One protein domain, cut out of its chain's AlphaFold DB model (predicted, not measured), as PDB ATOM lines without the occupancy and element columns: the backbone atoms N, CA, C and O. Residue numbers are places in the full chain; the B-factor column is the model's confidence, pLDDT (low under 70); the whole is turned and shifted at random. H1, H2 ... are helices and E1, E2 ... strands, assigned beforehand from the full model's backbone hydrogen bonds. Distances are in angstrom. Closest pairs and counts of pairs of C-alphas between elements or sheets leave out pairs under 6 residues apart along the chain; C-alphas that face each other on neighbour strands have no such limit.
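Overview. This is residues 9 to 174 of the 202 residues of an uncharacterized protein of Verrucomicrobiaceae bacterium (UniProt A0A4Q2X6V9). A twisted antiparallel sheet has helices over both faces: the long helix H5 and the shorter H3 cover one face, and H2 crosses the other. E1 and E6 run side by side through the middle of the sheet, E5 and then E4 continue it beyond E6, and the short E2 and E3 both pair with E1 on its other side. H4 packs on H3 and H5, H1 only grazes the sheet, and residues 52 to 58 and 169 to 174 stick out. The printed part has 166 residues with six named helices and six named strands, in the order H1 E1 H2 E2 E3 H3 E4 E5 H4 H5 E6 H6, and its class is mixed, helices and strands. It is compact, with a radius of gyration of the C-alphas of 15.6 A and spans of 44 by 39 by 26 A.

Along the chain. The printed part begins with H1, residues 9 to 12, whose C-alpha 9 is at (-14.214, 40.537, -32.464). E1, residues 21 to 29, is 25.3 A long, and H2, residues 40 to 51, is 17.1 A long. E2 holds residues 73 to 75 and E3 residues 80 to 83. H3, residues 87 to 95, is 11.6 A long. E4, residues 100 to 103, and E5, residues 113 to 117, form a hairpin. H4 holds residues 122 to 126. H5, residues 133 to 151, is the longest helix at 27.2 A, from C-alpha 133 at (-19.613, 57.781, -38.009). E6, residues 155 to 162, is 23.4 A long. H6, residues 166 to 171, ends with C-alpha 171 at (-10.359, 34.098, -52.038).

Arrangement. The sheet is branched at E1, with E2 beside residues 26 to 29 and E3 beside residues 21 to 24 on one side, and E6 on the other side. E1 and E6 are antiparallel at 161 degrees, with N 25 and O 159 2.8 A apart, within hydrogen-bond range. Also within that range are N 28 and O 74 of E1 and E2, 2.9 A, and N 24 and O 80 of E1 and E3, 2.8 A. E5 is antiparallel to E6, with N 115 and O 158 at 2.9 A, and to the edge strand E4, with N 102 and O 114 at 3.0 A. H5 is on the sheet at a height of 8.9 A, along the strands, at 2 degrees to E1 on the local plane; its closest C-alphas to E1 are those of Ala 145 and Gly 27, 6.0 A apart. H3 is on the same face at a height of 10.0 A, over E5 and E6. With its residues 135 to 142 alone, H5 touches H3 at a steep tilt of 52 degrees, the same way, the closest C-alphas being those of Phe 138 and Pro 87, 7.0 A apart. H4 is not on the sheet, but touches H5, with the C-alphas of Pro 122 and Ser 146 5.4 A apart. H2 is on the opposite face at a height of 8.7 A and runs across the strands, at 82 degrees to E5 on the local plane. Every O i to N i+4 pair is within hydrogen-bond range in H3, H4, H5 and H6, and 7 of 8 are in H2; H1 is too short for such a pair.

Size, cuts and confidence. The C-alphas farthest apart, those of Glu 61 and Ser 127, are 44.8 A apart. The printed part has no cut. The link from H2 to E2, residues 52 to 72, is long. H6 is not on the sheet, and residues 169 to 174, of which 169 to 171 belong to H6, stand free. The mean pLDDT of the printed part is 81.3, and it is under 70 at residues 14 to 19, 49 to 67, 106 to 110 and 163 to 174.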
ATOM      1  N   THR A   9     -15.208  41.587 -32.685       88.94
ATOM      2  CA  THR A   9     -14.214  40.537 -32.464       88.94
ATOM      3  C   THR A   9     -14.873  39.182 -32.260       88.94
ATOM      4  O   THR A   9     -14.432  38.230 -32.882       88.94
ATOM      5  N   ASP A  10     -15.957  39.088 -31.485       89.56
ATOM      6  CA  ASP A  10     -16.649  37.808 -31.260       89.56
ATOM      7  C   ASP A  10     -17.165  37.197 -32.572       89.56
ATOM      8  O   ASP A  10     -17.086  35.986 -32.768       89.56
ATOM      9  N   LEU A  11     -17.636  38.038 -33.499       86.50
ATOM     10  CA  LEU A  11     -18.187  37.599 -34.784       86.50
ATOM     11  C   LEU A  11     -17.109  37.164 -35.788       86.50
ATOM     12  O   LEU A  11     -17.402  36.355 -36.669       86.50
ATOM     13  N   VAL A  12     -15.870  37.658 -35.653       83.06
ATOM     14  CA  VAL A  12     -14.771  37.406 -36.611       83.06
ATOM     15  C   VAL A  12     -13.585  36.615 -36.036       83.06
ATOM     16  O   VAL A  12     -12.689  36.239 -36.784       83.06
ATOM     17  N   ALA A  13     -13.557  36.332 -34.729       73.31
ATOM     18  CA  ALA A  13     -12.381  35.858 -33.973       73.31
ATOM     19  C   ALA A  13     -11.735  34.542 -34.444       73.31
ATOM     20  O   ALA A  13     -10.617  34.242 -34.033       73.31
ATOM     21  N   ASN A  14     -12.419  33.747 -35.264       69.44
ATOM     22  CA  ASN A  14     -11.980  32.397 -35.634       69.44
ATOM     23  C   ASN A  14     -11.533  32.276 -37.096       69.44
ATOM     24  O   ASN A  14     -11.271  31.170 -37.565       69.44
ATOM     25  N   ASP A  15     -11.441  33.394 -37.809       66.44
ATOM     26  CA  ASP A  15     -10.977  33.422 -39.187       66.44
ATOM     27  C   ASP A  15      -9.457  33.701 -39.228       66.44
ATOM     28  O   ASP A  15      -8.993  34.646 -38.579       66.44
ATOM     29  N   PRO A  16      -8.643  32.897 -39.943       65.56
ATOM     30  CA  PRO A  16      -7.208  33.147 -40.100       65.56
ATOM     31  C   PRO A  16      -6.883  34.475 -40.803       65.56
ATOM     32  O   PRO A  16      -5.759  34.968 -40.678       65.56
ATOM     33  N   ALA A  17      -7.829  35.054 -41.542       67.75
ATOM     34  CA  ALA A  17      -7.714  36.365 -42.160       67.75
ATOM     35  C   ALA A  17      -9.040  37.124 -41.994       67.75
ATOM     36  O   ALA A  17      -9.762  37.300 -42.976       67.75
ATOM     37  N   PRO A  18      -9.356  37.577 -40.766       65.06
ATOM     38  CA  PRO A  18     -10.698  38.000 -40.421       65.06
ATOM     39  C   PRO A  18     -11.155  39.177 -41.278       65.06
ATOM     40  O   PRO A  18     -10.362  40.093 -41.541       65.06
ATOM     41  N   PRO A  19     -12.435  39.190 -41.684       68.25
ATOM     42  CA  PRO A  19     -12.981  40.319 -42.408       68.25
ATOM     43  C   PRO A  19     -12.847  41.578 -41.551       68.25
ATOM     44  O   PRO A  19     -13.069  41.557 -40.343       68.25
ATOM     45  N   GLN A  20     -12.497  42.696 -42.186       76.75
ATOM     46  CA  GLN A  20     -12.352  44.004 -41.523       76.75
ATOM     47  C   GLN A  20     -13.685  44.765 -41.416       76.75
ATOM     48  O   GLN A  20     -13.741  45.912 -40.971       76.75
ATOM     49  N   SER A  21     -14.779  44.137 -41.842       82.06
ATOM     50  CA  SER A  21     -16.104  44.744 -41.900       82.06
ATOM     51  C   SER A  21     -17.194  43.750 -41.535       82.06
ATOM     52  O   SER A  21     -17.025  42.547 -41.724       82.06
ATOM     53  N   LEU A  22     -18.333  44.267 -41.086       85.44
ATOM     54  CA  LEU A  22     -19.603  43.547 -41.035       85.44
ATOM     55  C   LEU A  22     -20.578  44.163 -42.038       85.44
ATOM     56  O   LEU A  22     -20.441  45.324 -42.425       85.44
ATOM     57  N   CYS A  23     -21.579  43.385 -42.418       87.50
ATOM     58  CA  CYS A  23     -22.785  43.850 -43.080       87.50
ATOM     59  C   CYS A  23     -23.966  43.700 -42.122       87.50
ATOM     60  O   CYS A  23     -24.005  42.753 -41.333       87.50
ATOM     61  N   TYR A  24     -24.945  44.595 -42.211       91.62
ATOM     62  CA  TYR A  24     -26.173  44.478 -41.441       91.62
ATOM     63  C   TYR A  24     -27.416  44.897 -42.211       91.62
ATOM     64  O   TYR A  24     -27.394  45.819 -43.028       91.62
ATOM     65  N   TRP A  25     -28.524  44.238 -41.890       92.31
ATOM     66  CA  TRP A  25     -29.845  44.525 -42.415       92.31
ATOM     67  C   TRP A  25     -30.793  44.832 -41.272       92.31
ATOM     68  O   TRP A  25     -30.993  44.022 -40.368       92.31
ATOM     69  N   LEU A  26     -31.342  46.038 -41.309       95.62
ATOM     70  CA  LEU A  26     -32.218  46.565 -40.281       95.62
ATOM     71  C   LEU A  26     -33.596  46.816 -40.883       95.62
ATOM     72  O   LEU A  26     -33.723  47.396 -41.964       95.62
ATOM     73  N   GLY A  27     -34.632  46.426 -40.155       95.62
ATOM     74  CA  GLY A  27     -36.005  46.653 -40.574       95.62
ATOM     75  C   GLY A  27     -37.011  46.437 -39.461       95.62
ATOM     76  O   GLY A  27     -36.653  46.214 -38.303       95.62
ATOM     77  N   THR A  28     -38.282  46.502 -39.841       96.81
ATOM     78  CA  THR A  28     -39.402  46.170 -38.967       96.81
ATOM     79  C   THR A  28     -40.012  44.833 -39.362       96.81
ATOM     80  O   THR A  28     -40.084  44.506 -40.543       96.81
ATOM     81  N   LEU A  29     -40.439  44.055 -38.373       96.50
ATOM     82  CA  LEU A  29     -41.062  42.745 -38.535       96.50
ATOM     83  C   LEU A  29     -42.477  42.781 -37.957       96.50
ATOM     84  O   LEU A  29     -42.661  43.261 -36.838       96.50
ATOM     85  N   ASP A  30     -43.465  42.264 -38.683       96.50
ATOM     86  CA  ASP A  30     -44.834  42.176 -38.166       96.50
ATOM     87  C   ASP A  30     -44.888  41.412 -36.835       96.50
ATOM     88  O   ASP A  30     -44.300  40.342 -36.670       96.50
ATOM     89  N   SER A  31     -45.611  41.967 -35.862       95.62
ATOM     90  CA  SER A  31     -45.706  41.405 -34.509       95.62
ATOM     91  C   SER A  31     -46.465  40.073 -34.449       95.62
ATOM     92  O   SER A  31     -46.274  39.308 -33.503       95.62
ATOM     93  N   GLU A  32     -47.272  39.761 -35.467       94.12
ATOM     94  CA  GLU A  32     -47.976  38.480 -35.607       94.12
ATOM     95  C   GLU A  32     -47.058  37.308 -35.985       94.12
ATOM     96  O   GLU A  32     -47.409  36.152 -35.743       94.12
ATOM     97  N   VAL A  33     -45.870  37.585 -36.533       93.25
ATOM     98  CA  VAL A  33     -44.893  36.544 -36.865       93.25
ATOM     99  C   VAL A  33     -44.380  35.915 -35.575       93.25
ATOM    100  O   VAL A  33     -43.901  36.619 -34.685       93.25
ATOM    101  N   SER A  34     -44.453  34.591 -35.452       94.00
ATOM    102  CA  SER A  34     -43.846  33.905 -34.306       94.00
ATOM    103  C   SER A  34     -42.320  34.008 -34.374       94.00
ATOM    104  O   SER A  34     -41.729  33.769 -35.421       94.00
ATOM    105  N   LEU A  35     -41.663  34.334 -33.261       93.69
ATOM    106  CA  LEU A  35     -40.195  34.360 -33.214       93.69
ATOM    107  C   LEU A  35     -39.596  32.945 -33.302       93.69
ATOM    108  O   LEU A  35     -38.466  32.792 -33.746       93.69
ATOM    109  N   ASP A  36     -40.369  31.909 -32.961       92.56
ATOM    110  CA  ASP A  36     -39.933  30.504 -33.010       92.56
ATOM    111  C   ASP A  36     -39.773  29.960 -34.439       92.56
ATOM    112  O   ASP A  36     -39.179  28.900 -34.625       92.56
ATOM    113  N   ILE A  37     -40.334  30.649 -35.442       90.69
ATOM    114  CA  ILE A  37     -40.186  30.276 -36.858       90.69
ATOM    115  C   ILE A  37     -39.052  31.035 -37.550       90.69
ATOM    116  O   ILE A  37     -38.839  30.840 -38.742       90.69
ATOM    117  N   LEU A  38     -38.386  31.948 -36.840       91.62
ATOM    118  CA  LEU A  38     -37.226  32.645 -37.372       91.62
ATOM    119  C   LEU A  38     -36.007  31.739 -37.263       91.62
ATOM    120  O   LEU A  38     -35.790  31.111 -36.227       91.62
ATOM    121  N   ASP A  39     -35.188  31.746 -38.309       89.75
ATOM    122  CA  ASP A  39     -33.907  31.064 -38.316       89.75
ATOM    123  C   ASP A  39     -32.795  31.992 -38.819       89.75
ATOM    124  O   ASP A  39     -32.882  32.593 -39.891       89.75
ATOM    125  N   ALA A  40     -31.745  32.153 -38.015       89.56
ATOM    126  CA  ALA A  40     -30.638  33.042 -38.342       89.56
ATOM    127  C   ALA A  40     -29.872  32.607 -39.600       89.56
ATOM    128  O   ALA A  40     -29.399  33.491 -40.315       89.56
ATOM    129  N   ASP A  41     -29.748  31.307 -39.895       84.50
ATOM    130  CA  ASP A  41     -29.089  30.854 -41.123       84.50
ATOM    131  C   ASP A  41     -29.895  31.332 -42.343       84.50
ATOM    132  O   ASP A  41     -29.370  32.086 -43.169       84.50
ATOM    133  N   GLU A  42     -31.198  31.036 -42.383       83.75
ATOM    134  CA  GLU A  42     -32.085  31.436 -43.486       83.75
ATOM    135  C   GLU A  42     -32.160  32.966 -43.659       83.75
ATOM    136  O   GLU A  42     -32.070  33.488 -44.773       83.75
ATOM    137  N   LEU A  43     -32.263  33.717 -42.557       85.94
ATOM    138  CA  LEU A  43     -32.281  35.183 -42.578       85.94
ATOM    139  C   LEU A  43     -30.995  35.782 -43.160       85.94
ATOM    140  O   LEU A  43     -31.036  36.792 -43.870       85.94
ATOM    141  N   THR A  44     -29.848  35.175 -42.864       81.56
ATOM    142  CA  THR A  44     -28.554  35.666 -43.352       81.56
ATOM    143  C   THR A  44     -28.327  35.345 -44.823       81.56
ATOM    144  O   THR A  44     -27.768  36.180 -45.537       81.56
ATOM    145  N   ASP A  45     -28.826  34.208 -45.305       77.56
ATOM    146  CA  ASP A  45     -28.798  33.864 -46.727       77.56
ATOM    147  C   ASP A  45     -29.684  34.810 -47.549       77.56
ATOM    148  O   ASP A  45     -29.279  35.282 -48.612       77.56
ATOM    149  N   LEU A  46     -30.846  35.203 -47.023       77.19
ATOM    150  CA  LEU A  46     -31.705  36.205 -47.670       77.19
ATOM    151  C   LEU A  46     -31.065  37.586 -47.695       77.19
ATOM    152  O   LEU A  46     -31.126  38.276 -48.711       77.19
ATOM    153  N   MET A  47     -30.443  37.995 -46.587       81.19
ATOM    154  CA  MET A  47     -29.679  39.238 -46.545       81.19
ATOM    155  C   MET A  47     -28.569  39.231 -47.605       81.19
ATOM    156  O   MET A  47     -28.355  40.244 -48.269       81.19
ATOM    157  N   ALA A  48     -27.889  38.095 -47.794       74.06
ATOM    158  CA  ALA A  48     -26.881  37.934 -48.836       74.06
ATOM    159  C   ALA A  48     -27.485  38.034 -50.250       74.06
ATOM    160  O   ALA A  48     -26.913  38.717 -51.095       74.06
ATOM    161  N   ALA A  49     -28.665  37.457 -50.493       67.62
ATOM    162  CA  ALA A  49     -29.361  37.569 -51.779       67.62
ATOM    163  C   ALA A  49     -29.798  39.013 -52.104       67.62
ATOM    164  O   ALA A  49     -29.802  39.419 -53.261       67.62
ATOM    165  N   GLN A  50     -30.113  39.841 -51.098       66.06
ATOM    166  CA  GLN A  50     -30.450  41.256 -51.324       66.06
ATOM    167  C   GLN A  50     -29.271  42.090 -51.847       66.06
ATOM    168  O   GLN A  50     -29.495  43.134 -52.467       66.06
ATOM    169  N   TYR A  51     -28.031  41.651 -51.608       58.03
ATOM    170  CA  TYR A  51     -26.834  42.278 -52.171       58.03
ATOM    171  C   TYR A  51     -26.618  41.947 -53.646       58.03
ATOM    172  O   TYR A  51     -25.958  42.725 -54.344       58.03
ATOM    173  N   ASP A  52     -27.155  40.827 -54.125       55.81
ATOM    174  CA  ASP A  52     -26.978  40.420 -55.507       55.81
ATOM    175  C   ASP A  52     -27.984  41.163 -56.399       55.81
ATOM    176  O   ASP A  52     -29.171  40.852 -56.503       55.81
ATOM    177  N   VAL A  53     -27.488  42.226 -57.033       44.31
ATOM    178  CA  VAL A  53     -28.237  43.035 -58.004       44.31
ATOM    179  C   VAL A  53     -28.717  42.185 -59.188       44.31
ATOM    180  O   VAL A  53     -29.679  42.575 -59.853       44.31
ATOM    181  N   GLU A  54     -28.078  41.045 -59.464       41.53
ATOM    182  CA  GLU A  54     -28.535  40.108 -60.486       41.53
ATOM    183  C   GLU A  54     -29.697  39.247 -59.990       41.53
ATOM    184  O   GLU A  54     -30.674  39.095 -60.721       41.53
ATOM    185  N   ASP A  55     -29.704  38.810 -58.731       41.09
ATOM    186  CA  ASP A  55     -30.846  38.080 -58.154       41.09
ATOM    187  C   ASP A  55     -32.100  38.953 -58.014       41.09
ATOM    188  O   ASP A  55     -33.224  38.461 -58.139       41.09
ATOM    189  N   GLN A  56     -31.936  40.270 -57.865       42.19
ATOM    190  CA  GLN A  56     -33.057  41.214 -57.956       42.19
ATOM    191  C   GLN A  56     -33.712  41.218 -59.351       42.19
ATOM    192  O   GLN A  56     -34.897  41.540 -59.467       42.19
ATOM    193  N   HIS A  57     -32.975  40.857 -60.411       40.59
ATOM    194  CA  HIS A  57     -33.525  40.686 -61.759       40.59
ATOM    195  C   HIS A  57     -34.304  39.369 -61.899       40.59
ATOM    196  O   HIS A  57     -35.315  39.334 -62.600       40.59
ATOM    197  N   PHE A  58     -33.883  38.324 -61.181       43.16
ATOM    198  CA  PHE A  58     -34.500  36.993 -61.178       43.16
ATOM    199  C   PHE A  58     -35.507  36.788 -60.038       43.16
ATOM    200  O   PHE A  58     -35.872  35.656 -59.735       43.16
ATOM    201  N   ALA A  59     -36.012  37.858 -59.411       44.47
ATOM    202  CA  ALA A  59     -36.945  37.769 -58.282       44.47
ATOM    203  C   ALA A  59     -38.212  36.933 -58.576       44.47
ATOM    204  O   ALA A  59     -38.836  36.414 -57.655       44.47
ATOM    205  N   SER A  60     -38.592  36.775 -59.850       46.28
ATOM    206  CA  SER A  60     -39.686  35.895 -60.286       46.28
ATOM    207  C   SER A  60     -39.317  34.409 -60.392       46.28
ATOM    208  O   SER A  60     -40.213  33.575 -60.491       46.28
ATOM    209  N   GLU A  61     -38.026  34.081 -60.426       45.31
ATOM    210  CA  GLU A  61     -37.483  32.735 -60.648       45.31
ATOM    211  C   GLU A  61     -36.948  32.081 -59.368       45.31
ATOM    212  O   GLU A  61     -36.773  30.865 -59.351       45.31
ATOM    213  N   TYR A  62     -36.753  32.845 -58.286       46.72
ATOM    214  CA  TYR A  62     -36.411  32.286 -56.980       46.72
ATOM    215  C   TYR A  62     -37.658  31.712 -56.289       46.72
ATOM    216  O   TYR A  62     -38.560  32.461 -55.897       46.72
ATOM    217  N   PRO A  63     -37.751  30.378 -56.129       42.22
ATOM    218  CA  PRO A  63     -38.866  29.760 -55.436       42.22
ATOM    219  C   PRO A  63     -38.800  30.116 -53.948       42.22
ATOM    220  O   PRO A  63     -37.810  29.831 -53.285       42.22
ATOM    221  N   LEU A  64     -39.891  30.694 -53.438       49.66
ATOM    222  CA  LEU A  64     -40.169  30.903 -52.014       49.66
ATOM    223  C   LEU A  64     -39.056  31.675 -51.284       49.66
ATOM    224  O   LEU A  64     -38.303  31.107 -50.496       49.66
ATOM    225  N   LEU A  65     -39.022  33.003 -51.472       56.59
ATOM    226  CA  LEU A  65     -38.506  33.891 -50.424       56.59
ATOM    227  C   LEU A  65     -39.070  33.391 -49.090       56.59
ATOM    228  O   LEU A  65     -40.279  33.160 -48.996       56.59
ATOM    229  N   HIS A  66     -38.193  33.179 -48.107       63.06
ATOM    230  CA  HIS A  66     -38.557  32.744 -46.760       63.06
ATOM    231  C   HIS A  66     -39.881  33.381 -46.334       63.06
ATOM    232  O   HIS A  66     -40.030  34.601 -46.498       63.06
ATOM    233  N   PRO A  67     -40.826  32.596 -45.789       66.94
ATOM    234  CA  PRO A  67     -42.229  32.993 -45.644       66.94
ATOM    235  C   PRO A  67     -42.414  34.335 -44.922       66.94
ATOM    236  O   PRO A  67     -43.404  35.028 -45.130       66.94
ATOM    237  N   VAL A  68     -41.431  34.726 -44.110       70.38
ATOM    238  CA  VAL A  68     -41.412  35.979 -43.355       70.38
ATOM    239  C   VAL A  68     -40.868  37.186 -44.137       70.38
ATOM    240  O   VAL A  68     -41.426  38.275 -44.037       70.38
ATOM    241  N   ILE A  69     -39.788  37.052 -44.911       70.50
ATOM    242  CA  ILE A  69     -38.972  38.217 -45.319       70.50
ATOM    243  C   ILE A  69     -39.587  39.017 -46.478       70.50
ATOM    244  O   ILE A  69     -39.354  40.215 -46.580       70.50
ATOM    245  N   GLY A  70     -40.422  38.392 -47.313       70.19
ATOM    246  CA  GLY A  70     -41.132  39.085 -48.400       70.19
ATOM    247  C   GLY A  70     -42.501  39.657 -48.016       70.19
ATOM    248  O   GLY A  70     -43.012  40.531 -48.712       70.19
ATOM    249  N   LEU A  71     -43.105  39.159 -46.934       79.75
ATOM    250  CA  LEU A  71     -44.469  39.519 -46.529       79.75
ATOM    251  C   LEU A  71     -44.501  40.376 -45.264       79.75
ATOM    252  O   LEU A  71     -45.319  41.287 -45.173       79.75
ATOM    253  N   HIS A  72     -43.603  40.104 -44.318       89.19
ATOM    254  CA  HIS A  72     -43.706  40.613 -42.953       89.19
ATOM    255  C   HIS A  72     -42.518  41.464 -42.509       89.19
ATOM    256  O   HIS A  72     -42.636  42.225 -41.546       89.19
ATOM    257  N   PHE A  73     -41.373  41.347 -43.183       90.94
ATOM    258  CA  PHE A  73     -40.200  42.164 -42.901       90.94
ATOM    259  C   PHE A  73     -40.077  43.316 -43.895       90.94
ATOM    260  O   PHE A  73     -40.054  43.113 -45.106       90.94
ATOM    261  N   ILE A  74     -39.964  44.537 -43.378       90.00
ATOM    262  CA  ILE A  74     -39.797  45.745 -44.183       90.00
ATOM    263  C   ILE A  74     -38.471  46.399 -43.793       90.00
ATOM    264  O   ILE A  74     -38.367  46.966 -42.698       90.00
ATOM    265  N   PRO A  75     -37.451  46.363 -44.663       90.62
ATOM    266  CA  PRO A  75     -36.182  46.999 -44.360       90.62
ATOM    267  C   PRO A  75     -36.327  48.521 -44.298       90.62
ATOM    268  O   PRO A  75     -37.032  49.132 -45.104       90.62
ATOM    269  N   VAL A  76     -35.642  49.156 -43.344       90.06
ATOM    270  CA  VAL A  76     -35.595  50.629 -43.269       90.06
ATOM    271  C   VAL A  76     -34.530  51.225 -44.181       90.06
ATOM    272  O   VAL A  76     -34.637  52.387 -44.566       90.06
ATOM    273  N   ALA A  77     -33.527  50.424 -44.534       84.81
ATOM    274  CA  ALA A  77     -32.438  50.777 -45.428       84.81
ATOM    275  C   ALA A  77     -31.949  49.528 -46.186       84.81
ATOM    276  O   ALA A  77     -32.184  48.402 -45.731       84.81
ATOM    277  N   PRO A  78     -31.244  49.705 -47.319       84.12
ATOM    278  CA  PRO A  78     -30.461  48.633 -47.919       84.12
ATOM    279  C   PRO A  78     -29.464  48.042 -46.919       84.12
ATOM    280  O   PRO A  78     -29.100  48.676 -45.922       84.12
ATOM    281  N   VAL A  79     -28.987  46.833 -47.204       84.25
ATOM    282  CA  VAL A  79     -27.980  46.199 -46.356       84.25
ATOM    283  C   VAL A  79     -26.714  47.062 -46.326       84.25
ATOM    284  O   VAL A  79     -26.177  47.459 -47.362       84.25
ATOM    285  N   THR A  80     -26.262  47.403 -45.123       84.94
ATOM    286  CA  THR A  80     -25.245  48.432 -44.885       84.94
ATOM    287  C   THR A  80     -23.963  47.803 -44.355       84.94
ATOM    288  O   THR A  80     -24.006  46.897 -43.530       84.94
ATOM    289  N   VAL A  81     -22.815  48.284 -44.833       84.19
ATOM    290  CA  VAL A  81     -21.486  47.821 -44.405       84.19
ATOM    291  C   VAL A  81     -20.947  48.746 -43.319       84.19
ATOM    292  O   VAL A  81     -21.105  49.961 -43.418       84.19
ATOM    293  N   CYS A  82     -20.274  48.188 -42.319       81.88
ATOM    294  CA  CYS A  82     -19.579  48.939 -41.277       81.88
ATOM    295  C   CYS A  82     -18.198  48.346 -40.978       81.88
ATOM    296  O   CYS A  82     -17.980  47.142 -41.139       81.88
ATOM    297  N   ARG A  83     -17.245  49.187 -40.567       83.19
ATOM    298  CA  ARG A  83     -15.830  48.810 -40.391       83.19
ATOM    299  C   ARG A  83     -15.498  48.591 -38.925       83.19
ATOM    300  O   ARG A  83     -15.765  49.460 -38.107       83.19
ATOM    301  N   GLU A  84     -14.892  47.444 -38.614       84.44
ATOM    302  CA  GLU A  84     -14.342  47.118 -37.282       84.44
ATOM    303  C   GLU A  84     -15.293  47.396 -36.092       84.44
ATOM    304  O   GLU A  84     -14.873  47.618 -34.956       84.44
ATOM    305  N   TRP A  85     -16.603  47.372 -36.341       90.06
ATOM    306  CA  TRP A  85     -17.650  47.733 -35.389       90.06
ATOM    307  C   TRP A  85     -18.881  46.840 -35.587       90.06
ATOM    308  O   TRP A  85     -19.140  46.363 -36.692       90.06
ATOM    309  N   SER A  86     -19.616  46.584 -34.495       92.94
ATOM    310  CA  SER A  86     -20.785  45.695 -34.469       92.94
ATOM    311  C   SER A  86     -22.071  46.459 -34.138       92.94
ATOM    312  O   SER A  86     -22.191  46.952 -33.008       92.94
ATOM    313  N   PRO A  87     -23.068  46.483 -35.046       94.69
ATOM    314  CA  PRO A  87     -24.361  47.115 -34.786       94.69
ATOM    315  C   PRO A  87     -25.136  46.408 -33.675       94.69
ATOM    316  O   PRO A  87     -25.882  47.051 -32.941       94.69
ATOM    317  N   LEU A  88     -24.913  45.103 -33.481       95.56
ATOM    318  CA  LEU A  88     -25.535  44.335 -32.400       95.56
ATOM    319  C   LEU A  88     -25.113  44.858 -31.030       95.56
ATOM    320  O   LEU A  88     -25.943  44.986 -30.135       95.56
ATOM    321  N   ARG A  89     -23.834  45.211 -30.858       94.56
ATOM    322  CA  ARG A  89     -23.347  45.733 -29.579       94.56
ATOM    323  C   ARG A  89     -23.999  47.074 -29.249       94.56
ATOM    324  O   ARG A  89     -24.429  47.266 -28.114       94.56
ATOM    325  N   SER A  90     -24.092  47.976 -30.222       96.44
ATOM    326  CA  SER A  90     -24.732  49.283 -30.037       96.44
ATOM    327  C   SER A  90     -26.241  49.153 -29.827       96.44
ATOM    328  O   SER A  90     -26.768  49.747 -28.892       96.44
ATOM    329  N   ALA A  91     -26.922  48.283 -30.582       97.00
ATOM    330  CA  ALA A  91     -28.329  47.962 -30.341       97.00
ATOM    331  C   ALA A  91     -28.550  47.442 -28.913       97.00
ATOM    332  O   ALA A  91     -29.431  47.927 -28.215       97.00
ATOM    333  N   GLY A  92     -27.693  46.538 -28.428       95.62
ATOM    334  CA  GLY A  92     -27.754  46.041 -27.050       95.62
ATOM    335  C   GLY A  92     -27.555  47.123 -25.990       95.62
ATOM    336  O   GLY A  92     -28.218  47.093 -24.956       95.62
ATOM    337  N   LYS A  93     -26.665  48.095 -26.245       94.56
ATOM    338  CA  LYS A  93     -26.462  49.254 -25.358       94.56
ATOM    339  C   LYS A  93     -27.717  50.136 -25.290       94.56
ATOM    340  O   LYS A  93     -28.042  50.615 -24.209       94.56
ATOM    341  N   TRP A  94     -28.384  50.377 -26.421       96.38
ATOM    342  CA  TRP A  94     -29.441  51.394 -26.531       96.38
ATOM    343  C   TRP A  94     -30.859  50.850 -26.338       96.38
ATOM    344  O   TRP A  94     -31.707  51.539 -25.775       96.38
ATOM    345  N   LEU A  95     -31.117  49.621 -26.783       95.69
ATOM    346  CA  LEU A  95     -32.416  48.945 -26.708       95.69
ATOM    347  C   LEU A  95     -32.473  47.860 -25.625       95.69
ATOM    348  O   LEU A  95     -33.550  47.357 -25.316       95.69
ATOM    349  N   GLY A  96     -31.332  47.487 -25.040       95.31
ATOM    350  CA  GLY A  96     -31.238  46.352 -24.127       95.31
ATOM    351  C   GLY A  96     -31.151  45.009 -24.858       95.31
ATOM    352  O   GLY A  96     -30.894  44.938 -26.063       95.31
ATOM    353  N   PHE A  97     -31.324  43.918 -24.112       95.69
ATOM    354  CA  PHE A  97     -31.242  42.570 -24.677       95.69
ATOM    355  C   PHE A  97     -32.507  42.250 -25.499       95.69
ATOM    356  O   PHE A  97     -33.602  42.567 -25.035       95.69
ATOM    357  N   PRO A  98     -32.377  41.659 -26.699       97.31
ATOM    358  CA  PRO A  98     -33.514  41.337 -27.559       97.31
ATOM    359  C   PRO A  98     -34.399  40.233 -26.970       97.31
ATOM    360  O   PRO A  98     -33.928  39.383 -26.213       97.31
ATOM    361  N   ASP A  99     -35.667  40.203 -27.384       97.00
ATOM    362  CA  ASP A  99     -36.605  39.126 -27.029       97.00
ATOM    363  C   ASP A  99     -36.256  37.815 -27.742       97.00
ATOM    364  O   ASP A  99     -36.546  36.729 -27.244       97.00
ATOM    365  N   TRP A 100     -35.616  37.916 -28.910       96.88
ATOM    366  CA  TRP A 100     -35.114  36.777 -29.669       96.88
ATOM    367  C   TRP A 100     -33.737  37.071 -30.254       96.88
ATOM    368  O   TRP A 100     -33.474  38.164 -30.758       96.88
ATOM    369  N   PHE A 101     -32.853  36.082 -30.178       96.31
ATOM    370  CA  PHE A 101     -31.469  36.178 -30.620       96.31
ATOM    371  C   PHE A 101     -30.944  34.796 -30.992       96.31
ATOM    372  O   PHE A 101     -31.068  33.859 -30.200       96.31
ATOM    373  N   GLN A 102     -30.309  34.679 -32.156       94.94
ATOM    374  CA  GLN A 102     -29.749  33.416 -32.627       94.94
ATOM    375  C   GLN A 102     -28.466  33.651 -33.435       94.94
ATOM    376  O   GLN A 102     -28.378  34.572 -34.250       94.94
ATOM    377  N   TYR A 103     -27.471  32.791 -33.205       92.31
ATOM    378  CA  TYR A 103     -26.314  32.640 -34.088       92.31
ATOM    379  C   TYR A 103     -26.673  31.713 -35.250       92.31
ATOM    380  O   TYR A 103     -27.239  30.643 -35.025       92.31
ATOM    381  N   ALA A 104     -26.278  32.086 -36.462       87.06
ATOM    382  CA  ALA A 104     -26.266  31.191 -37.610       87.06
ATOM    383  C   ALA A 104     -25.315  30.011 -37.329       87.06
ATOM    384  O   ALA A 104     -24.189  30.201 -36.854       87.06
ATOM    385  N   THR A 105     -25.777  28.788 -37.573       79.75
ATOM    386  CA  THR A 105     -25.090  27.538 -37.218       79.75
ATOM    387  C   THR A 105     -24.374  26.883 -38.396       79.75
ATOM    388  O   THR A 105     -23.413  26.137 -38.196       79.75
ATOM    389  N   SER A 106     -24.811  27.167 -39.624       66.44
ATOM    390  CA  SER A 106     -24.322  26.529 -40.850       66.44
ATOM    391  C   SER A 106     -22.937  27.017 -41.285       66.44
ATOM    392  O   SER A 106     -22.222  26.311 -42.003       66.44
ATOM    393  N   ARG A 107     -22.517  28.204 -40.830       60.81
ATOM    394  CA  ARG A 107     -21.225  28.800 -41.180       60.81
ATOM    395  C   ARG A 107     -20.204  28.506 -40.082       60.81
ATOM    396  O   ARG A 107     -20.269  29.057 -38.983       60.81
ATOM    397  N   GLN A 108     -19.231  27.638 -40.383       58.09
ATOM    398  CA  GLN A 108     -17.960  27.669 -39.653       58.09
ATOM    399  C   GLN A 108     -17.437  29.096 -39.787       58.09
ATOM    400  O   GLN A 108     -17.493  29.642 -40.884       58.09
ATOM    401  N   ALA A 109     -17.064  29.697 -38.661       58.09
ATOM    402  CA  ALA A 109     -16.797  31.122 -38.521       58.09
ATOM    403  C   ALA A 109     -16.169  31.792 -39.765       58.09
ATOM    404  O   ALA A 109     -15.299  31.198 -40.404       58.09
ATOM    405  N   PRO A 110     -16.555  33.039 -40.066       62.22
ATOM    406  CA  PRO A 110     -17.125  34.009 -39.125       62.22
ATOM    407  C   PRO A 110     -18.663  33.891 -38.955       62.22
ATOM    408  O   PRO A 110     -19.373  33.420 -39.844       62.22
ATOM    409  N   GLN A 111     -19.177  34.243 -37.766       81.69
ATOM    410  CA  GLN A 111     -20.552  33.929 -37.337       81.69
ATOM    411  C   GLN A 111     -21.537  35.044 -37.691       81.69
ATOM    412  O   GLN A 111     -21.374  36.186 -37.265       81.69
ATOM    413  N   ALA A 112     -22.586  34.706 -38.438       84.88
ATOM    414  CA  ALA A 112     -23.716  35.599 -38.653       84.88
ATOM    415  C   ALA A 112     -24.736  35.477 -37.508       84.88
ATOM    416  O   ALA A 112     -24.779  34.470 -36.800       84.88
ATOM    417  N   VAL A 113     -25.515  36.530 -37.280       92.38
ATOM    418  CA  VAL A 113     -26.390  36.673 -36.115       92.38
ATOM    419  C   VAL A 113     -27.637  37.455 -36.489       92.38
ATOM    420  O   VAL A 113     -27.560  38.442 -37.219       92.38
ATOM    421  N   ALA A 114     -28.772  37.065 -35.921       94.62
ATOM    422  CA  ALA A 114     -30.004  37.830 -35.999       94.62
ATOM    423  C   ALA A 114     -30.566  38.098 -34.596       94.62
ATOM    424  O   ALA A 114     -30.397  37.300 -33.671       94.62
ATOM    425  N   ALA A 115     -31.203  39.254 -34.433       97.44
ATOM    426  CA  ALA A 115     -31.777  39.719 -33.178       97.44
ATOM    427  C   ALA A 115     -33.085  40.480 -33.424       97.44
ATOM    428  O   ALA A 115     -33.207  41.199 -34.420       97.44
ATOM    429  N   CYS A 116     -34.050  40.352 -32.510       97.88
ATOM    430  CA  CYS A 116     -35.349  41.011 -32.612       97.88
ATOM    431  C   CYS A 116     -35.822  41.598 -31.272       97.88
ATOM    432  O   CYS A 116     -35.759  40.937 -30.235       97.88
ATOM    433  N   TRP A 117     -36.327  42.834 -31.306       98.12
ATOM    434  CA  TRP A 117     -36.878  43.571 -30.166       98.12
ATOM    435  C   TRP A 117     -38.349  43.900 -30.421       98.12
ATOM    436  O   TRP A 117     -38.679  44.582 -31.392       98.12
ATOM    437  N   SER A 118     -39.233  43.456 -29.534       96.88
ATOM    438  CA  SER A 118     -40.684  43.662 -29.631       96.88
ATOM    439  C   SER A 118     -41.116  45.040 -29.153       96.88
ATOM    440  O   SER A 118     -42.128  45.559 -29.613       96.88
ATOM    441  N   HIS A 119     -40.347  45.634 -28.241       94.25
ATOM    442  CA  HIS A 119     -40.669  46.911 -27.608       94.25
ATOM    443  C   HIS A 119     -39.457  47.849 -27.618       94.25
ATOM    444  O   HIS A 119     -38.915  48.170 -26.557       94.25
ATOM    445  N   PRO A 120     -38.971  48.258 -28.803       94.00
ATOM    446  CA  PRO A 120     -37.899  49.238 -28.864       94.00
ATOM    447  C   PRO A 120     -38.383  50.578 -28.292       94.00
ATOM    448  O   PRO A 120     -39.519  50.976 -28.533       94.00
ATOM    449  N   ASN A 121     -37.518  51.287 -27.565       92.12
ATOM    450  CA  ASN A 121     -37.801  52.633 -27.068       92.12
ATOM    451  C   ASN A 121     -37.026  53.666 -27.912       92.12
ATOM    452  O   ASN A 121     -35.804  53.751 -27.775       92.12
ATOM    453  N   PRO A 122     -37.686  54.456 -28.778       92.19
ATOM    454  CA  PRO A 122     -37.004  55.468 -29.588       92.19
ATOM    455  C   PRO A 122     -36.245  56.509 -28.748       92.19
ATOM    456  O   PRO A 122     -35.124  56.884 -29.096       92.19
ATOM    457  N   GLU A 123     -36.796  56.919 -27.601       92.56
ATOM    458  CA  GLU A 123     -36.199  57.949 -26.737       92.56
ATOM    459  C   GLU A 123     -34.841  57.513 -26.158       92.56
ATOM    460  O   GLU A 123     -33.929  58.332 -25.972       92.56
ATOM    461  N   SER A 124     -34.662  56.210 -25.896       93.50
ATOM    462  CA  SER A 124     -33.382  55.687 -25.403       93.50
ATOM    463  C   SER A 124     -32.296  55.722 -26.480       93.50
ATOM    464  O   SER A 124     -31.118  55.895 -26.163       93.50
ATOM    465  N   ILE A 125     -32.667  55.620 -27.758       95.19
ATOM    466  CA  ILE A 125     -31.729  55.706 -28.885       95.19
ATOM    467  C   ILE A 125     -31.304  57.159 -29.120       95.19
ATOM    468  O   ILE A 125     -30.115  57.439 -29.282       95.19
ATOM    469  N   GLU A 126     -32.250  58.099 -29.108       91.81
ATOM    470  CA  GLU A 126     -31.971  59.518 -29.374       91.81
ATOM    471  C   GLU A 126     -31.037  60.147 -28.335       91.81
ATOM    472  O   GLU A 126     -30.149  60.933 -28.681       91.81
ATOM    473  N   SER A 127     -31.206  59.764 -27.071       91.69
ATOM    474  CA  SER A 127     -30.379  60.234 -25.957       91.69
ATOM    475  C   SER A 127     -29.000  59.564 -25.887       91.69
ATOM    476  O   SER A 127     -28.117  60.038 -25.167       91.69
ATOM    477  N   SER A 128     -28.788  58.487 -26.645       93.44
ATOM    478  CA  SER A 128     -27.538  57.735 -26.639       93.44
ATOM    479  C   SER A 128     -26.440  58.390 -27.480       93.44
ATOM    480  O   SER A 128     -26.677  58.892 -28.580       93.44
ATOM    481  N   PHE A 129     -25.206  58.341 -26.971       94.62
ATOM    482  CA  PHE A 129     -24.009  58.817 -27.665       94.62
ATOM    483  C   PHE A 129     -23.482  57.761 -28.651       94.62
ATOM    484  O   PHE A 129     -23.452  56.575 -28.323       94.62
ATOM    485  N   ALA A 130     -23.054  58.205 -29.835       94.69
ATOM    486  CA  ALA A 130     -22.379  57.383 -30.838       94.69
ATOM    487  C   ALA A 130     -20.885  57.741 -30.891       94.69
ATOM    488  O   ALA A 130     -20.532  58.918 -30.937       94.69
ATOM    489  N   GLU A 131     -20.019  56.730 -30.884       92.81
ATOM    490  CA  GLU A 131     -18.562  56.865 -30.787       92.81
ATOM    491  C   GLU A 131     -17.890  57.024 -32.167       92.81
ATOM    492  O   GLU A 131     -16.748  57.477 -32.244       92.81
ATOM    493  N   SER A 132     -18.586  56.683 -33.259       91.94
ATOM    494  CA  SER A 132     -18.073  56.737 -34.637       91.94
ATOM    495  C   SER A 132     -19.129  57.193 -35.656       91.94
ATOM    496  O   SER A 132     -20.318  57.289 -35.344       91.94
ATOM    497  N   GLU A 133     -18.704  57.463 -36.895       89.31
ATOM    498  CA  GLU A 133     -19.613  57.781 -38.009       89.31
ATOM    499  C   GLU A 133     -20.540  56.605 -38.349       89.31
ATOM    500  O   GLU A 133     -21.748  56.810 -38.482       89.31
ATOM    501  N   ASP A 134     -20.006  55.379 -38.408       87.69
ATOM    502  CA  ASP A 134     -20.787  54.154 -38.641       87.69
ATOM    503  C   ASP A 134     -21.847  53.959 -37.547       87.69
ATOM    504  O   ASP A 134     -23.013  53.684 -37.840       87.69
ATOM    505  N   GLU A 135     -21.470  54.171 -36.282       95.06
ATOM    506  CA  GLU A 135     -22.391  54.070 -35.151       95.06
ATOM    507  C   GLU A 135     -23.432  55.199 -35.168       95.06
ATOM    508  O   GLU A 135     -24.600  54.960 -34.867       95.06
ATOM    509  N   SER A 136     -23.052  56.415 -35.568       94.62
ATOM    510  CA  SER A 136     -23.972  57.552 -35.698       94.62
ATOM    511  C   SER A 136     -25.009  57.321 -36.800       94.62
ATOM    512  O   SER A 136     -26.205  57.535 -36.585       94.62
ATOM    513  N   HIS A 137     -24.573  56.815 -37.957       92.06
ATOM    514  CA  HIS A 137     -25.462  56.436 -39.051       92.06
ATOM    515  C   HIS A 137     -26.406  55.302 -38.633       92.06
ATOM    516  O   HIS A 137     -27.618  55.403 -38.831       92.06
ATOM    517  N   PHE A 138     -25.885  54.264 -37.978       96.44
ATOM    518  CA  PHE A 138     -26.715  53.187 -37.450       96.44
ATOM    519  C   PHE A 138     -27.719  53.681 -36.406       96.44
ATOM    520  O   PHE A 138     -28.878  53.284 -36.456       96.44
ATOM    521  N   ARG A 139     -27.321  54.584 -35.500       97.00
ATOM    522  CA  ARG A 139     -28.218  55.197 -34.507       97.00
ATOM    523  C   ARG A 139     -29.398  55.893 -35.169       97.00
ATOM    524  O   ARG A 139     -30.530  55.717 -34.733       97.00
ATOM    525  N   PHE A 140     -29.138  56.644 -36.240       96.12
ATOM    526  CA  PHE A 140     -30.185  57.280 -37.034       96.12
ATOM    527  C   PHE A 140     -31.145  56.246 -37.643       96.12
ATOM    528  O   PHE A 140     -32.357  56.362 -37.469       96.12
ATOM    529  N   LEU A 141     -30.619  55.207 -38.301       96.81
ATOM    530  CA  LEU A 141     -31.449  54.158 -38.904       96.81
ATOM    531  C   LEU A 141     -32.242  53.360 -37.861       96.81
ATOM    532  O   LEU A 141     -33.407  53.038 -38.092       96.81
ATOM    533  N   LEU A 142     -31.637  53.066 -36.710       98.12
ATOM    534  CA  LEU A 142     -32.291  52.378 -35.603       98.12
ATOM    535  C   LEU A 142     -33.406  53.231 -35.008       98.12
ATOM    536  O   LEU A 142     -34.494  52.711 -34.807       98.12
ATOM    537  N   GLY A 143     -33.184  54.535 -34.826       97.50
ATOM    538  CA  GLY A 143     -34.233  55.470 -34.417       97.50
ATOM    539  C   GLY A 143     -35.419  55.461 -35.384       97.50
ATOM    540  O   GLY A 143     -36.560  55.300 -34.956       97.50
ATOM    541  N   LEU A 144     -35.161  55.528 -36.698       96.06
ATOM    542  CA  LEU A 144     -36.210  55.410 -37.722       96.06
ATOM    543  C   LEU A 144     -36.960  54.072 -37.647       96.06
ATOM    544  O   LEU A 144     -38.186  54.049 -37.756       96.06
ATOM    545  N   ALA A 145     -36.238  52.962 -37.478       97.38
ATOM    546  CA  ALA A 145     -36.838  51.639 -37.340       97.38
ATOM    547  C   ALA A 145     -37.704  51.545 -36.085       97.38
ATOM    548  O   ALA A 145     -38.832  51.069 -36.174       97.38
ATOM    549  N   SER A 146     -37.220  52.043 -34.947       97.75
ATOM    550  CA  SER A 146     -37.932  52.029 -33.672       97.75
ATOM    551  C   SER A 146     -39.188  52.895 -33.692       97.75
ATOM    552  O   SER A 146     -40.234  52.406 -33.278       97.75
ATOM    553  N   MET A 147     -39.137  54.112 -34.246       96.12
ATOM    554  CA  MET A 147     -40.333  54.954 -34.403       96.12
ATOM    555  C   MET A 147     -41.392  54.263 -35.270       96.12
ATOM    556  O   MET A 147     -42.546  54.144 -34.873       96.12
ATOM    557  N   ARG A 148     -40.993  53.713 -36.428       95.56
ATOM    558  CA  ARG A 148     -41.913  52.952 -37.292       95.56
ATOM    559  C   ARG A 148     -42.460  51.704 -36.604       95.56
ATOM    560  O   ARG A 148     -43.603  51.324 -36.844       95.56
ATOM    561  N   SER A 149     -41.637  51.045 -35.791       96.81
ATOM    562  CA  SER A 149     -42.025  49.883 -34.993       96.81
ATOM    563  C   SER A 149     -43.155  50.240 -34.035       96.81
ATOM    564  O   SER A 149     -44.147  49.522 -33.972       96.81
ATOM    565  N   GLU A 150     -43.032  51.365 -33.337       95.81
ATOM    566  CA  GLU A 150     -44.040  51.859 -32.406       95.81
ATOM    567  C   GLU A 150     -45.327  52.283 -33.130       95.81
ATOM    568  O   GLU A 150     -46.413  51.806 -32.792       95.81
ATOM    569  N   GLU A 151     -45.212  53.102 -34.181       95.75
ATOM    570  CA  GLU A 151     -46.354  53.580 -34.975       95.75
ATOM    571  C   GLU A 151     -47.180  52.433 -35.570       95.75
ATOM    572  O   GLU A 151     -48.411  52.476 -35.575       95.75
ATOM    573  N   LEU A 152     -46.504  51.397 -36.074       95.50
ATOM    574  CA  LEU A 152     -47.131  50.278 -36.777       95.50
ATOM    575  C   LEU A 152     -47.330  49.040 -35.896       95.50
ATOM    576  O   LEU A 152     -47.760  48.009 -36.412       95.50
ATOM    577  N   GLN A 153     -47.015  49.118 -34.599       96.19
ATOM    578  CA  GLN A 153     -47.071  47.983 -33.666       96.19
ATOM    579  C   GLN A 153     -46.293  46.755 -34.182       96.19
ATOM    580  O   GLN A 153     -46.738  45.607 -34.085       96.19
ATOM    581  N   LYS A 154     -45.122  47.011 -34.768       97.44
ATOM    582  CA  LYS A 154     -44.174  46.015 -35.277       97.44
ATOM    583  C   LYS A 154     -43.031  45.810 -34.285       97.44
ATOM    584  O   LYS A 154     -42.940  46.499 -33.271       97.44
ATOM    585  N   ARG A 155     -42.147  44.867 -34.598       97.75
ATOM    586  CA  ARG A 155     -40.864  44.642 -33.923       97.75
ATOM    587  C   ARG A 155     -39.719  45.242 -34.735       97.75
ATOM    588  O   ARG A 155     -39.847  45.385 -35.948       97.75
ATOM    589  N   VAL A 156     -38.579  45.506 -34.104       98.19
ATOM    590  CA  VAL A 156     -37.318  45.819 -34.798       98.19
ATOM    591  C   VAL A 156     -36.509  44.543 -34.952       98.19
ATOM    592  O   VAL A 156     -36.319  43.817 -33.980       98.19
ATOM    593  N   MET A 157     -36.015  44.275 -36.158       97.56
ATOM    594  CA  MET A 157     -35.140  43.137 -36.432       97.56
ATOM    595  C   MET A 157     -33.834  43.614 -37.059       97.56
ATOM    596  O   MET A 157     -33.833  44.443 -37.971       97.56
ATOM    597  N   LEU A 158     -32.731  43.077 -36.545       97.50
ATOM    598  CA  LEU A 158     -31.374  43.326 -37.007       97.50
ATOM    599  C   LEU A 158     -30.723  41.994 -37.352       97.50
ATOM    600  O   LEU A 158     -30.586  41.123 -36.496       97.50
ATOM    601  N   ILE A 159     -30.281  41.869 -38.593       94.00
ATOM    602  CA  ILE A 159     -29.446  40.768 -39.060       94.00
ATOM    603  C   ILE A 159     -28.053  41.347 -39.272       94.00
ATOM    604  O   ILE A 159     -27.915  42.421 -39.851       94.00
ATOM    605  N   SER A 160     -27.021  40.674 -38.785       92.00
ATOM    606  CA  SER A 160     -25.628  41.064 -38.968       92.00
ATOM    607  C   SER A 160     -24.844  39.853 -39.433       92.00
ATOM    608  O   SER A 160     -24.919  38.788 -38.827       92.00
ATOM    609  N   CYS A 161     -24.041  40.016 -40.472       87.69
ATOM    610  CA  CYS A 161     -23.075  39.008 -40.868       87.69
ATOM    611  C   CYS A 161     -21.687  39.633 -41.009       87.69
ATOM    612  O   CYS A 161     -21.560  40.829 -41.276       87.69
ATOM    613  N   PRO A 162     -20.631  38.835 -40.854       82.06
ATOM    614  CA  PRO A 162     -19.302  39.188 -41.315       82.06
ATOM    615  C   PRO A 162     -19.349  39.630 -42.772       82.06
ATOM    616  O   PRO A 162     -20.006  39.006 -43.607       82.06
ATOM    617  N   GLY A 163     -18.747  40.783 -43.031       61.78
ATOM    618  CA  GLY A 163     -18.947  41.515 -44.263       61.78
ATOM    619  C   GLY A 163     -18.297  40.818 -45.444       61.78
ATOM    620  O   GLY A 163     -17.209  40.256 -45.344       61.78
ATOM    621  N   TRP A 164     -18.970  40.906 -46.583       55.09
ATOM    622  CA  TRP A 164     -18.435  40.496 -47.870       55.09
ATOM    623  C   TRP A 164     -17.349  41.496 -48.282       55.09
ATOM    624  O   TRP A 164     -17.643  42.660 -48.555       55.09
ATOM    625  N   SER A 165     -16.082  41.079 -48.292       44.88
ATOM    626  CA  SER A 165     -15.011  41.895 -48.868       44.88
ATOM    627  C   SER A 165     -14.752  41.464 -50.313       44.88
ATOM    628  O   SER A 165     -14.886  40.293 -50.666       44.88
ATOM    629  N   PHE A 166     -14.351  42.402 -51.173       41.56
ATOM    630  CA  PHE A 166     -13.930  42.068 -52.540       41.56
ATOM    631  C   PHE A 166     -12.741  41.090 -52.537       41.56
ATOM    632  O   PHE A 166     -12.564  40.301 -53.462       41.56
ATOM    633  N   GLU A 167     -11.923  41.117 -51.481       40.91
ATOM    634  CA  GLU A 167     -10.857  40.142 -51.266       40.91
ATOM    635  C   GLU A 167     -11.396  38.765 -50.862       40.91
ATOM    636  O   GLU A 167     -10.877  37.767 -51.351       40.91
ATOM    637  N   GLU A 168     -12.460  38.708 -50.057       47.94
ATOM    638  CA  GLU A 168     -13.196  37.489 -49.696       47.94
ATOM    639  C   GLU A 168     -13.753  36.827 -50.957       47.94
ATOM    640  O   GLU A 168     -13.423  35.687 -51.257       47.94
ATOM    641  N   ALA A 169     -14.483  37.582 -51.787       45.06
ATOM    642  CA  ALA A 169     -15.038  37.096 -53.051       45.06
ATOM    643  C   ALA A 169     -13.954  36.569 -54.014       45.06
ATOM    644  O   ALA A 169     -14.192  35.646 -54.792       45.06
ATOM    645  N   ARG A 170     -12.738  37.131 -53.948       43.16
ATOM    646  CA  ARG A 170     -11.573  36.645 -54.704       43.16
ATOM    647  C   ARG A 170     -10.933  35.394 -54.097       43.16
ATOM    648  O   ARG A 170     -10.372  34.602 -54.852       43.16
ATOM    649  N   ARG A 171     -10.952  35.235 -52.769       43.31
ATOM    650  CA  ARG A 171     -10.359  34.098 -52.038       43.31
ATOM    651  C   ARG A 171     -11.281  32.878 -52.020       43.31
ATOM    652  O   ARG A 171     -10.793  31.756 -52.130       43.31
ATOM    653  N   THR A 172     -12.590  33.095 -51.971       45.72
ATOM    654  CA  THR A 172     -13.652  32.082 -52.017       45.72
ATOM    655  C   THR A 172     -14.579  32.339 -53.216       45.72
ATOM    656  O   THR A 172     -15.753  32.664 -53.054       45.72
ATOM    657  N   PRO A 173     -14.089  32.152 -54.460       40.94
ATOM    658  CA  PRO A 173     -14.849  32.432 -55.686       40.94
ATOM    659  C   PRO A 173     -16.013  31.458 -55.955       40.94
ATOM    660  O   PRO A 173     -16.654  31.537 -57.001       40.94
ATOM    661  N   MET A 174     -16.297  30.522 -55.045       40.56
ATOM    662  CA  MET A 174     -17.303  29.478 -55.224       40.56
ATOM    663  C   MET A 174     -18.381  29.516 -54.144       40.56
ATOM    664  O   MET A 174     -18.339  28.793 -53.155       40.56
TER     665      MET A 174